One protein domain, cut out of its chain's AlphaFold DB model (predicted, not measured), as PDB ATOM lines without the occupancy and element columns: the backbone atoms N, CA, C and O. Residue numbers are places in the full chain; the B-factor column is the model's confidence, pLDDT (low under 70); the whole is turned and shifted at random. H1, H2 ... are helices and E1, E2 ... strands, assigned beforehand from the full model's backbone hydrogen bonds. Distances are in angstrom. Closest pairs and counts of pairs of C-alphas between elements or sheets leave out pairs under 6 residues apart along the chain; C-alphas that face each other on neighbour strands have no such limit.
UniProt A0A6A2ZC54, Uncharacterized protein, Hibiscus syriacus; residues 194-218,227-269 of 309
ATOM      1  N   ILE A 194     -17.191 -20.155   4.222       76.88
ATOM      2  CA  ILE A 194     -18.544 -19.787   4.657       76.88
ATOM      3  C   ILE A 194     -18.467 -19.232   6.079       76.88
ATOM      4  O   ILE A 194     -17.987 -19.906   6.985       76.88
ATOM      5  N   ALA A 195     -18.962 -18.011   6.282       78.50
ATOM      6  CA  ALA A 195     -19.113 -17.414   7.605       78.50
ATOM      7  C   ALA A 195     -20.597 -17.397   7.997       78.50
ATOM      8  O   ALA A 195     -21.424 -16.826   7.286       78.50
ATOM      9  N   LEU A 196     -20.932 -18.029   9.121       76.19
ATOM     10  CA  LEU A 196     -22.278 -18.091   9.686       76.19
ATOM     11  C   LEU A 196     -22.293 -17.312  10.994       76.19
ATOM     12  O   LEU A 196     -21.623 -17.698  11.943       76.19
ATOM     13  N   ALA A 197     -23.068 -16.238  11.054       77.56
ATOM     14  CA  ALA A 197     -23.340 -15.520  12.291       77.56
ATOM     15  C   ALA A 197     -24.730 -15.923  12.793       77.56
ATOM     16  O   ALA A 197     -25.726 -15.696  12.106       77.56
ATOM     17  N   ILE A 198     -24.788 -16.548  13.966       76.50
ATOM     18  CA  ILE A 198     -26.021 -16.967  14.629       76.50
ATOM     19  C   ILE A 198     -26.223 -16.053  15.830       76.50
ATOM     20  O   ILE A 198     -25.374 -15.969  16.714       76.50
ATOM     21  N   GLN A 199     -27.355 -15.364  15.859       80.19
ATOM     22  CA  GLN A 199     -27.780 -14.563  16.996       80.19
ATOM     23  C   GLN A 199     -29.138 -15.080  17.462       80.19
ATOM     24  O   GLN A 199     -30.032 -15.287  16.643       80.19
ATOM     25  N   ASN A 200     -29.278 -15.310  18.766       75.00
ATOM     26  CA  ASN A 200     -30.552 -15.703  19.357       75.00
ATOM     27  C   ASN A 200     -31.436 -14.470  19.569       75.00
ATOM     28  O   ASN A 200     -30.948 -13.431  19.997       75.00
ATOM     29  N   ASP A 201     -32.746 -14.607  19.373       76.62
ATOM     30  CA  ASP A 201     -33.704 -13.498  19.533       76.62
ATOM     31  C   ASP A 201     -33.734 -12.906  20.959       76.62
ATOM     32  O   ASP A 201     -34.175 -11.775  21.161       76.62
ATOM     33  N   TYR A 202     -33.260 -13.670  21.947       67.88
ATOM     34  CA  TYR A 202     -33.209 -13.286  23.361       67.88
ATOM     35  C   TYR A 202     -31.818 -12.841  23.838       67.88
ATOM     36  O   TYR A 202     -31.683 -12.480  25.007       67.88
ATOM     37  N   ASP A 203     -30.794 -12.877  22.979       68.62
ATOM     38  CA  ASP A 203     -29.412 -12.578  23.360       68.62
ATOM     39  C   ASP A 203     -28.750 -11.579  22.390       68.62
ATOM     40  O   ASP A 203     -28.975 -11.574  21.178       68.62
ATOM     41  N   TYR A 204     -27.897 -10.715  22.931       70.62
ATOM     42  CA  TYR A 204     -27.072  -9.789  22.150       70.62
ATOM     43  C   TYR A 204     -25.732 -10.411  21.739       70.62
ATOM     44  O   TYR A 204     -24.959  -9.780  21.018       70.62
ATOM     45  N   VAL A 205     -25.444 -11.637  22.186       70.81
ATOM     46  CA  VAL A 205     -24.250 -12.387  21.792       70.81
ATOM     47  C   VAL A 205     -24.468 -13.049  20.430       70.81
ATOM     48  O   VAL A 205     -25.382 -13.850  20.236       70.81
ATOM     49  N   THR A 206     -23.601 -12.715  19.476       72.19
ATOM     50  CA  THR A 206     -23.540 -13.369  18.166       72.19
ATOM     51  C   THR A 206     -22.472 -14.456  18.196       72.19
ATOM     52  O   THR A 206     -21.286 -14.163  18.344       72.19
ATOM     53  N   GLU A 207     -22.871 -15.711  18.016       76.06
ATOM     54  CA  GLU A 207     -21.929 -16.797  17.770       76.06
ATOM     55  C   GLU A 207     -21.586 -16.836  16.286       76.06
ATOM     56  O   GLU A 207     -22.459 -17.032  15.439       76.06
ATOM     57  N   VAL A 208     -20.310 -16.661  15.951       76.31
ATOM     58  CA  VAL A 208     -19.867 -16.697  14.558       76.31
ATOM     59  C   VAL A 208     -19.013 -17.936  14.304       76.31
ATOM     60  O   VAL A 208     -18.002 -18.182  14.966       76.31
ATOM     61  N   TYR A 209     -19.438 -18.707  13.311       75.56
ATOM     62  CA  TYR A 209     -18.820 -19.930  12.834       75.56
ATOM     63  C   TYR A 209     -18.183 -19.675  11.469       75.56
ATOM     64  O   TYR A 209     -18.855 -19.213  10.549       75.56
ATOM     65  N   VAL A 210     -16.894 -19.977  11.314       76.50
ATOM     66  CA  VAL A 210     -16.184 -19.835  10.033       76.50
ATOM     67  C   VAL A 210     -15.770 -21.216   9.548       76.50
ATOM     68  O   VAL A 210     -14.942 -21.877  10.169       76.50
ATOM     69  N   LEU A 211     -16.360 -21.654   8.441       76.88
ATOM     70  CA  LEU A 211     -16.050 -22.904   7.761       76.88
ATOM     71  C   LEU A 211     -15.055 -22.584   6.636       76.88
ATOM     72  O   LEU A 211     -15.335 -21.728   5.793       76.88
ATOM     73  N   LEU A 212     -13.903 -23.247   6.616       75.81
ATOM     74  CA  LEU A 212     -12.842 -23.047   5.626       75.81
ATOM     75  C   LEU A 212     -12.579 -24.343   4.864       75.81
ATOM     76  O   LEU A 212     -12.425 -25.397   5.475       75.81
ATOM     77  N   TYR A 213     -12.465 -24.249   3.543       73.69
ATOM     78  CA  TYR A 213     -11.957 -25.329   2.703       73.69
ATOM     79  C   TYR A 213     -10.452 -25.139   2.455       73.69
ATOM     80  O   TYR A 213     -10.014 -24.051   2.069       73.69
ATOM     81  N   SER A 214      -9.651 -26.184   2.683       72.00
ATOM     82  CA  SER A 214      -8.212 -26.195   2.382       72.00
ATOM     83  C   SER A 214      -7.778 -27.576   1.902       72.00
ATOM     84  O   SER A 214      -7.849 -28.536   2.652       72.00
ATOM     85  N   ASN A 215      -7.264 -27.664   0.673       62.97
ATOM     86  CA  ASN A 215      -6.733 -28.912   0.103       62.97
ATOM     87  C   ASN A 215      -5.323 -29.264   0.634       62.97
ATOM     88  O   ASN A 215      -4.828 -30.371   0.465       62.97
ATOM     89  N   ALA A 216      -4.639 -28.307   1.267       57.31
ATOM     90  CA  ALA A 216      -3.344 -28.540   1.892       57.31
ATOM     91  C   ALA A 216      -3.528 -28.748   3.397       57.31
ATOM     92  O   ALA A 216      -4.086 -27.878   4.078       57.31
ATOM     93  N   GLY A 217      -3.028 -29.880   3.901       53.06
ATOM     94  CA  GLY A 217      -2.959 -30.168   5.329       53.06
ATOM     95  C   GLY A 217      -2.304 -29.010   6.083       53.06
ATOM     96  O   GLY A 217      -1.187 -28.604   5.772       53.06
ATOM     97  N   PHE A 218      -3.040 -28.465   7.053       52.81
ATOM     98  CA  PHE A 218      -2.620 -27.427   7.997       52.81
ATOM     99  C   PHE A 218      -1.954 -26.181   7.385       52.81
ATOM    100  O   PHE A 218      -0.769 -25.911   7.575       52.81
ATOM    101  N   PHE A 227     -10.453 -13.335  17.542       44.41
ATOM    102  CA  PHE A 227     -10.791 -13.517  18.954       44.41
ATOM    103  C   PHE A 227     -12.317 -13.654  19.082       44.41
ATOM    104  O   PHE A 227     -13.041 -12.687  18.865       44.41
ATOM    105  N   GLY A 228     -12.809 -14.864  19.380       58.28
ATOM    106  CA  GLY A 228     -14.235 -15.135  19.632       58.28
ATOM    107  C   GLY A 228     -15.009 -15.907  18.551       58.28
ATOM    108  O   GLY A 228     -16.214 -16.081  18.709       58.28
ATOM    109  N   PHE A 229     -14.362 -16.407  17.489       64.44
ATOM    110  CA  PHE A 229     -15.031 -17.200  16.441       64.44
ATOM    111  C   PHE A 229     -14.667 -18.686  16.539       64.44
ATOM    112  O   PHE A 229     -13.512 -19.035  16.794       64.44
ATOM    113  N   LYS A 230     -15.633 -19.572  16.269       70.81
ATOM    114  CA  LYS A 230     -15.388 -21.020  16.138       70.81
ATOM    115  C   LYS A 230     -15.037 -21.330  14.679       70.81
ATOM    116  O   LYS A 230     -15.884 -21.197  13.797       70.81
ATOM    117  N   VAL A 231     -13.785 -21.704  14.415       70.56
ATOM    118  CA  VAL A 231     -13.288 -22.002  13.060       70.56
ATOM    119  C   VAL A 231     -13.230 -23.514  12.841       70.56
ATOM    120  O   VAL A 231     -12.631 -24.222  13.647       70.56
ATOM    121  N   PHE A 232     -13.802 -23.997  11.738       69.69
ATOM    122  CA  PHE A 232     -13.710 -25.392  11.298       69.69
ATOM    123  C   PHE A 232     -13.061 -25.461   9.913       69.69
ATOM    124  O   PHE A 232     -13.453 -24.727   9.005       69.69
ATOM    125  N   VAL A 233     -12.067 -26.333   9.752       71.56
ATOM    126  CA  VAL A 233     -11.345 -26.546   8.489       71.56
ATOM    127  C   VAL A 233     -11.726 -27.915   7.939       71.56
ATOM    128  O   VAL A 233     -11.723 -28.889   8.689       71.56
ATOM    129  N   PHE A 234     -12.059 -27.978   6.651       73.12
ATOM    130  CA  PHE A 234     -12.439 -29.206   5.959       73.12
ATOM    131  C   PHE A 234     -11.536 -29.461   4.754       73.12
ATOM    132  O   PHE A 234     -11.225 -28.540   3.992       73.12
ATOM    133  N   ASP A 235     -11.197 -30.734   4.560       67.38
ATOM    134  CA  ASP A 235     -10.336 -31.199   3.468       67.38
ATOM    135  C   ASP A 235     -11.108 -31.407   2.154       67.38
ATOM    136  O   ASP A 235     -10.515 -31.481   1.080       67.38
ATOM    137  N   GLU A 236     -12.445 -31.449   2.208       67.12
ATOM    138  CA  GLU A 236     -13.301 -31.564   1.027       67.12
ATOM    139  C   GLU A 236     -14.413 -30.506   1.003       67.12
ATOM    140  O   GLU A 236     -15.105 -30.283   2.002       67.12
ATOM    141  N   GLU A 237     -14.648 -29.915  -0.175       71.75
ATOM    142  CA  GLU A 237     -15.671 -28.880  -0.404       71.75
ATOM    143  C   GLU A 237     -17.073 -29.366   0.016       71.75
ATOM    144  O   GLU A 237     -17.860 -28.604   0.575       71.75
ATOM    145  N   LYS A 238     -17.366 -30.668  -0.156       68.81
ATOM    146  CA  LYS A 238     -18.650 -31.305   0.202       68.81
ATOM    147  C   LYS A 238     -19.068 -31.110   1.662       68.81
ATOM    148  O   LYS A 238     -20.261 -31.167   1.964       68.81
ATOM    149  N   HIS A 239     -18.113 -30.889   2.560       61.78
ATOM    150  CA  HIS A 239     -18.370 -30.712   3.988       61.78
ATOM    151  C   HIS A 239     -18.679 -29.263   4.375       61.78
ATOM    152  O   HIS A 239     -19.151 -29.016   5.481       61.78
ATOM    153  N   LEU A 240     -18.469 -28.312   3.461       64.06
ATOM    154  CA  LEU A 240     -18.666 -26.890   3.718       64.06
ATOM    155  C   LEU A 240     -20.142 -26.472   3.642       64.06
ATOM    156  O   LEU A 240     -20.536 -25.470   4.228       64.06
ATOM    157  N   PHE A 241     -20.978 -27.211   2.912       63.47
ATOM    158  CA  PHE A 241     -22.307 -26.748   2.518       63.47
ATOM    159  C   PHE A 241     -23.308 -26.702   3.683       63.47
ATOM    160  O   PHE A 241     -23.913 -27.712   4.040       63.47
ATOM    161  N   GLY A 242     -23.505 -25.495   4.235       57.44
ATOM    162  CA  GLY A 242     -24.397 -25.238   5.369       57.44
ATOM    163  C   GLY A 242     -25.449 -24.138   5.187       57.44
ATOM    164  O   GLY A 242     -26.520 -24.287   5.756       57.44
ATOM    165  N   CYS A 243     -25.227 -23.061   4.416       48.53
ATOM    166  CA  CYS A 243     -26.212 -21.966   4.262       48.53
ATOM    167  C   CYS A 243     -25.802 -20.929   3.191       48.53
ATOM    168  O   CYS A 243     -24.618 -20.632   3.083       48.53
ATOM    169  N   SER A 244     -26.798 -20.335   2.493       53.44
ATOM    170  CA  SER A 244     -26.783 -19.516   1.241       53.44
ATOM    171  C   SER A 244     -27.335 -20.304   0.037       53.44
ATOM    172  O   SER A 244     -26.605 -20.973  -0.683       53.44
ATOM    173  N   LEU A 245     -28.663 -20.300  -0.152       60.91
ATOM    174  CA  LEU A 245     -29.345 -21.382  -0.882       60.91
ATOM    175  C   LEU A 245     -29.030 -21.490  -2.382       60.91
ATOM    176  O   LEU A 245     -28.902 -22.601  -2.863       60.91
ATOM    177  N   GLY A 246     -28.959 -20.392  -3.139       67.31
ATOM    178  CA  GLY A 246     -28.967 -20.470  -4.610       67.31
ATOM    179  C   GLY A 246     -27.703 -21.108  -5.194       67.31
ATOM    180  O   GLY A 246     -27.745 -22.212  -5.729       67.31
ATOM    181  N   PHE A 247     -26.572 -20.414  -5.044       70.69
ATOM    182  CA  PHE A 247     -25.271 -20.878  -5.532       70.69
ATOM    183  C   PHE A 247     -24.848 -22.191  -4.858       70.69
ATOM    184  O   PHE A 247     -24.374 -23.103  -5.529       70.69
ATOM    185  N   LEU A 248     -25.066 -22.324  -3.543       72.94
ATOM    186  CA  LEU A 248     -24.666 -23.533  -2.826       72.94
ATOM    187  C   LEU A 248     -25.542 -24.736  -3.147       72.94
ATOM    188  O   LEU A 248     -25.004 -25.831  -3.188       72.94
ATOM    189  N   ALA A 249     -26.854 -24.585  -3.366       74.62
ATOM    190  CA  ALA A 249     -27.683 -25.729  -3.751       74.62
ATOM    191  C   ALA A 249     -27.309 -26.232  -5.147       74.62
ATOM    192  O   ALA A 249     -27.261 -27.441  -5.359       74.62
ATOM    193  N   GLU A 250     -27.003 -25.321  -6.072       76.88
ATOM    194  CA  GLU A 250     -26.558 -25.674  -7.420       76.88
ATOM    195  C   GLU A 250     -25.168 -26.332  -7.395       76.88
ATOM    196  O   GLU A 250     -24.998 -27.425  -7.936       76.88
ATOM    197  N   ARG A 251     -24.203 -25.758  -6.661       80.94
ATOM    198  CA  ARG A 251     -22.867 -26.348  -6.446       80.94
ATOM    199  C   ARG A 251     -22.938 -27.707  -5.746       80.94
ATOM    200  O   ARG A 251     -22.313 -28.667  -6.187       80.94
ATOM    201  N   ALA A 252     -23.735 -27.811  -4.685       78.75
ATOM    202  CA  ALA A 252     -23.957 -29.059  -3.966       78.75
ATOM    203  C   ALA A 252     -24.568 -30.127  -4.882       78.75
ATOM    204  O   ALA A 252     -24.134 -31.274  -4.833       78.75
ATOM    205  N   SER A 253     -25.501 -29.757  -5.766       80.44
ATOM    206  CA  SER A 253     -26.061 -30.673  -6.764       80.44
ATOM    207  C   SER A 253     -24.999 -31.190  -7.738       80.44
ATOM    208  O   SER A 253     -25.022 -32.377  -8.060       80.44
ATOM    209  N   TYR A 254     -24.059 -30.348  -8.182       82.69
ATOM    210  CA  TYR A 254     -22.935 -30.789  -9.023       82.69
ATOM    211  C   TYR A 254     -21.998 -31.762  -8.304       82.69
ATOM    212  O   TYR A 254     -21.461 -32.670  -8.930       82.69
ATOM    213  N   LEU A 255     -21.858 -31.625  -6.986       80.69
ATOM    214  CA  LEU A 255     -21.101 -32.545  -6.134       80.69
ATOM    215  C   LEU A 255     -21.928 -33.760  -5.661       80.69
ATOM    216  O   LEU A 255     -21.459 -34.538  -4.833       80.69
ATOM    217  N   GLY A 256     -23.160 -33.934  -6.156       80.81
ATOM    218  CA  GLY A 256     -24.034 -35.064  -5.812       80.81
ATOM    219  C   GLY A 256     -24.704 -34.971  -4.435       80.81
ATOM    220  O   GLY A 256     -25.200 -35.964  -3.905       80.81
ATOM    221  N   ILE A 257     -24.734 -33.786  -3.826       79.38
ATOM    222  CA  ILE A 257     -25.267 -33.545  -2.484       79.38
ATOM    223  C   ILE A 257     -26.655 -32.909  -2.593       79.38
ATOM    224  O   ILE A 257     -26.810 -31.761  -3.006       79.38
ATOM    225  N   GLY A 258     -27.679 -33.619  -2.113       76.56
ATOM    226  CA  GLY A 258     -29.031 -33.078  -1.938       76.56
ATOM    227  C   GLY A 258     -29.131 -32.097  -0.762       76.56
ATOM    228  O   GLY A 258     -29.833 -32.382   0.207       76.56
ATOM    229  N   LEU A 259     -28.415 -30.968  -0.820       78.62
ATOM    230  CA  LEU A 259     -28.291 -29.995   0.277       78.62
ATOM    231  C   LEU A 259     -29.652 -29.524   0.798       78.62
ATOM    232  O   LEU A 259     -29.876 -29.511   2.003       78.62
ATOM    233  N   LEU A 260     -30.576 -29.200  -0.111       77.38
ATOM    234  CA  LEU A 260     -31.911 -28.705   0.238       77.38
ATOM    235  C   LEU A 260     -32.699 -29.699   1.097       77.38
ATOM    236  O   LEU A 260     -33.356 -29.293   2.049       77.38
ATOM    237  N   ASN A 261     -32.565 -30.999   0.826       75.62
ATOM    238  CA  ASN A 261     -33.223 -32.043   1.613       75.62
ATOM    239  C   ASN A 261     -32.616 -32.176   3.016       75.62
ATOM    240  O   ASN A 261     -33.308 -32.586   3.942       75.62
ATOM    241  N   LYS A 262     -31.332 -31.833   3.180       77.12
ATOM    242  CA  LYS A 262     -30.625 -31.905   4.468       77.12
ATOM    243  C   LYS A 262     -30.920 -30.711   5.374       77.12
ATOM    244  O   LYS A 262     -30.973 -30.884   6.584       77.12
ATOM    245  N   ILE A 263     -31.108 -29.523   4.798       77.56
ATOM    246  CA  ILE A 263     -31.411 -28.293   5.552       77.56
ATOM    247  C   ILE A 263     -32.917 -28.045   5.715       77.56
ATOM    248  O   ILE A 263     -33.316 -27.171   6.486       77.56
ATOM    249  N   SER A 264     -33.761 -28.773   4.973       76.94
ATOM    250  CA  SER A 264     -35.206 -28.612   5.070       76.94
ATOM    251  C   SER A 264     -35.721 -29.057   6.434       76.94
ATOM    252  O   SER A 264     -35.363 -30.113   6.951       76.94
ATOM    253  N   ARG A 265     -36.636 -28.260   6.989       75.81
ATOM    254  CA  ARG A 265     -37.410 -28.619   8.183       75.81
ATOM    255  C   ARG A 265     -38.617 -29.504   7.857       75.81
ATOM    256  O   ARG A 265     -39.274 -29.981   8.776       75.81
ATOM    257  N   THR A 266     -38.931 -29.714   6.576       71.00
ATOM    258  CA  THR A 266     -39.969 -30.661   6.152       71.00
ATOM    259  C   THR A 266     -39.366 -32.060   5.987       71.00
ATOM    260  O   THR A 266     -38.396 -32.215   5.241       71.00
ATOM    261  N   PRO A 267     -39.901 -33.091   6.666       58.62
ATOM    262  CA  PRO A 267     -39.401 -34.453   6.526       58.62
ATOM    263  C   PRO A 267     -39.656 -34.974   5.106       58.62
ATOM    264  O   PRO A 267     -40.749 -34.823   4.562       58.62
ATOM    265  N   SER A 268     -38.640 -35.581   4.491       59.97
ATOM    266  CA  SER A 268     -38.774 -36.264   3.203       59.97
ATOM    267  C   SER A 268     -39.388 -37.655   3.394       59.97
ATOM    268  O   SER A 268     -39.123 -38.317   4.396       59.97
ATOM    269  N   GLU A 269     -40.154 -38.150   2.418       56.94
ATOM    270  CA  GLU A 269     -40.830 -39.465   2.476       56.94
ATOM    271  C   GLU A 269     -39.877 -40.649   2.748       56.94
ATOM    272  O   GLU A 269     -40.273 -41.674   3.299       56.94
TER     273      GLU A 269
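Overview. This is residues 194 to 218 and 227 to 269 of the 309 residues of an uncharacterized protein of Hibiscus syriacus (UniProt A0A6A2ZC54). The domain is in two small parts: a narrow sheet of three strands, E1 to E3, and a pair of short helices, H1 and H2, packed on each other and set away from the sheet. Residues 235 to 244 join the two parts, while residues 200 to 205 stick out from the hairpin of E1 and E2 and residues 264 to 269 stick out as a tail after H2. The printed part has 68 residues, with three named strands followed by two named helices, in the order E1, E2, E3, H1, H2; the sheet has the order E1, E2, E3 and is mixed. The class is mixed, helices and strands. The whole is loose, with a radius of gyration of the C-alphas of 14.2 A, and flat, spanning 36 by 36 by 19 A.

Arrangement. E1, residues 194 to 199, and E2, residues 206 to 213, form a hairpin of antiparallel neighbours at 166 degrees between their directions. N 196 and O 209 are 2.8 A apart, within hydrogen-bond range, as are N 207 and O 198 at 2.8 A. E3, residues 230 to 234, is the parallel neighbour of E2 at 18 degrees, with N 232 and O 210 2.9 A apart and N 230 and O 208 3.0 A apart, both within hydrogen-bond range. E1 and E3 are edge strands and are apart; E2 is the inner strand. H1, residues 245 to 254, and H2, residues 259 to 263, touch, and their closest C-alphas, those of Ala 249 and Leu 259, are 5.9 A apart. Neither helix is on the sheet, with 0 pairs of C-alphas within 10 A for each. In H1 and H2 every O i to N i+4 pair is within hydrogen-bond range.

Along the chain. E1 begins at C-alpha 194 at (-18.544, -19.787, 4.657) and is 16.3 A long from first to last C-alpha. E2 measures 22.7 A and ends at C-alpha 213 at (-11.957, -25.329, 2.703). E3 measures 13.4 A, H1 14.0 A and H2 6.4 A. H2 ends at C-alpha 263 at (-31.411, -28.293, 5.552).

Size, cuts and confidence. The C-alphas of Phe 227 and Glu 269, the two farthest apart, are 43.0 A apart. Residues 219 to 226 are not printed, and C-alphas 218 and 227 are 19.5 A apart across this cut, which lies in the link from E2 to E3. Of the links that are printed whole, H1 to H2 is tight, E1 to E2 and E3 to H1 are short, and none is long. The mean pLDDT of the printed part is 70.5, and 24 residues are under 70, among them residues 215 to 218, 227 to 229 and 238 to 246.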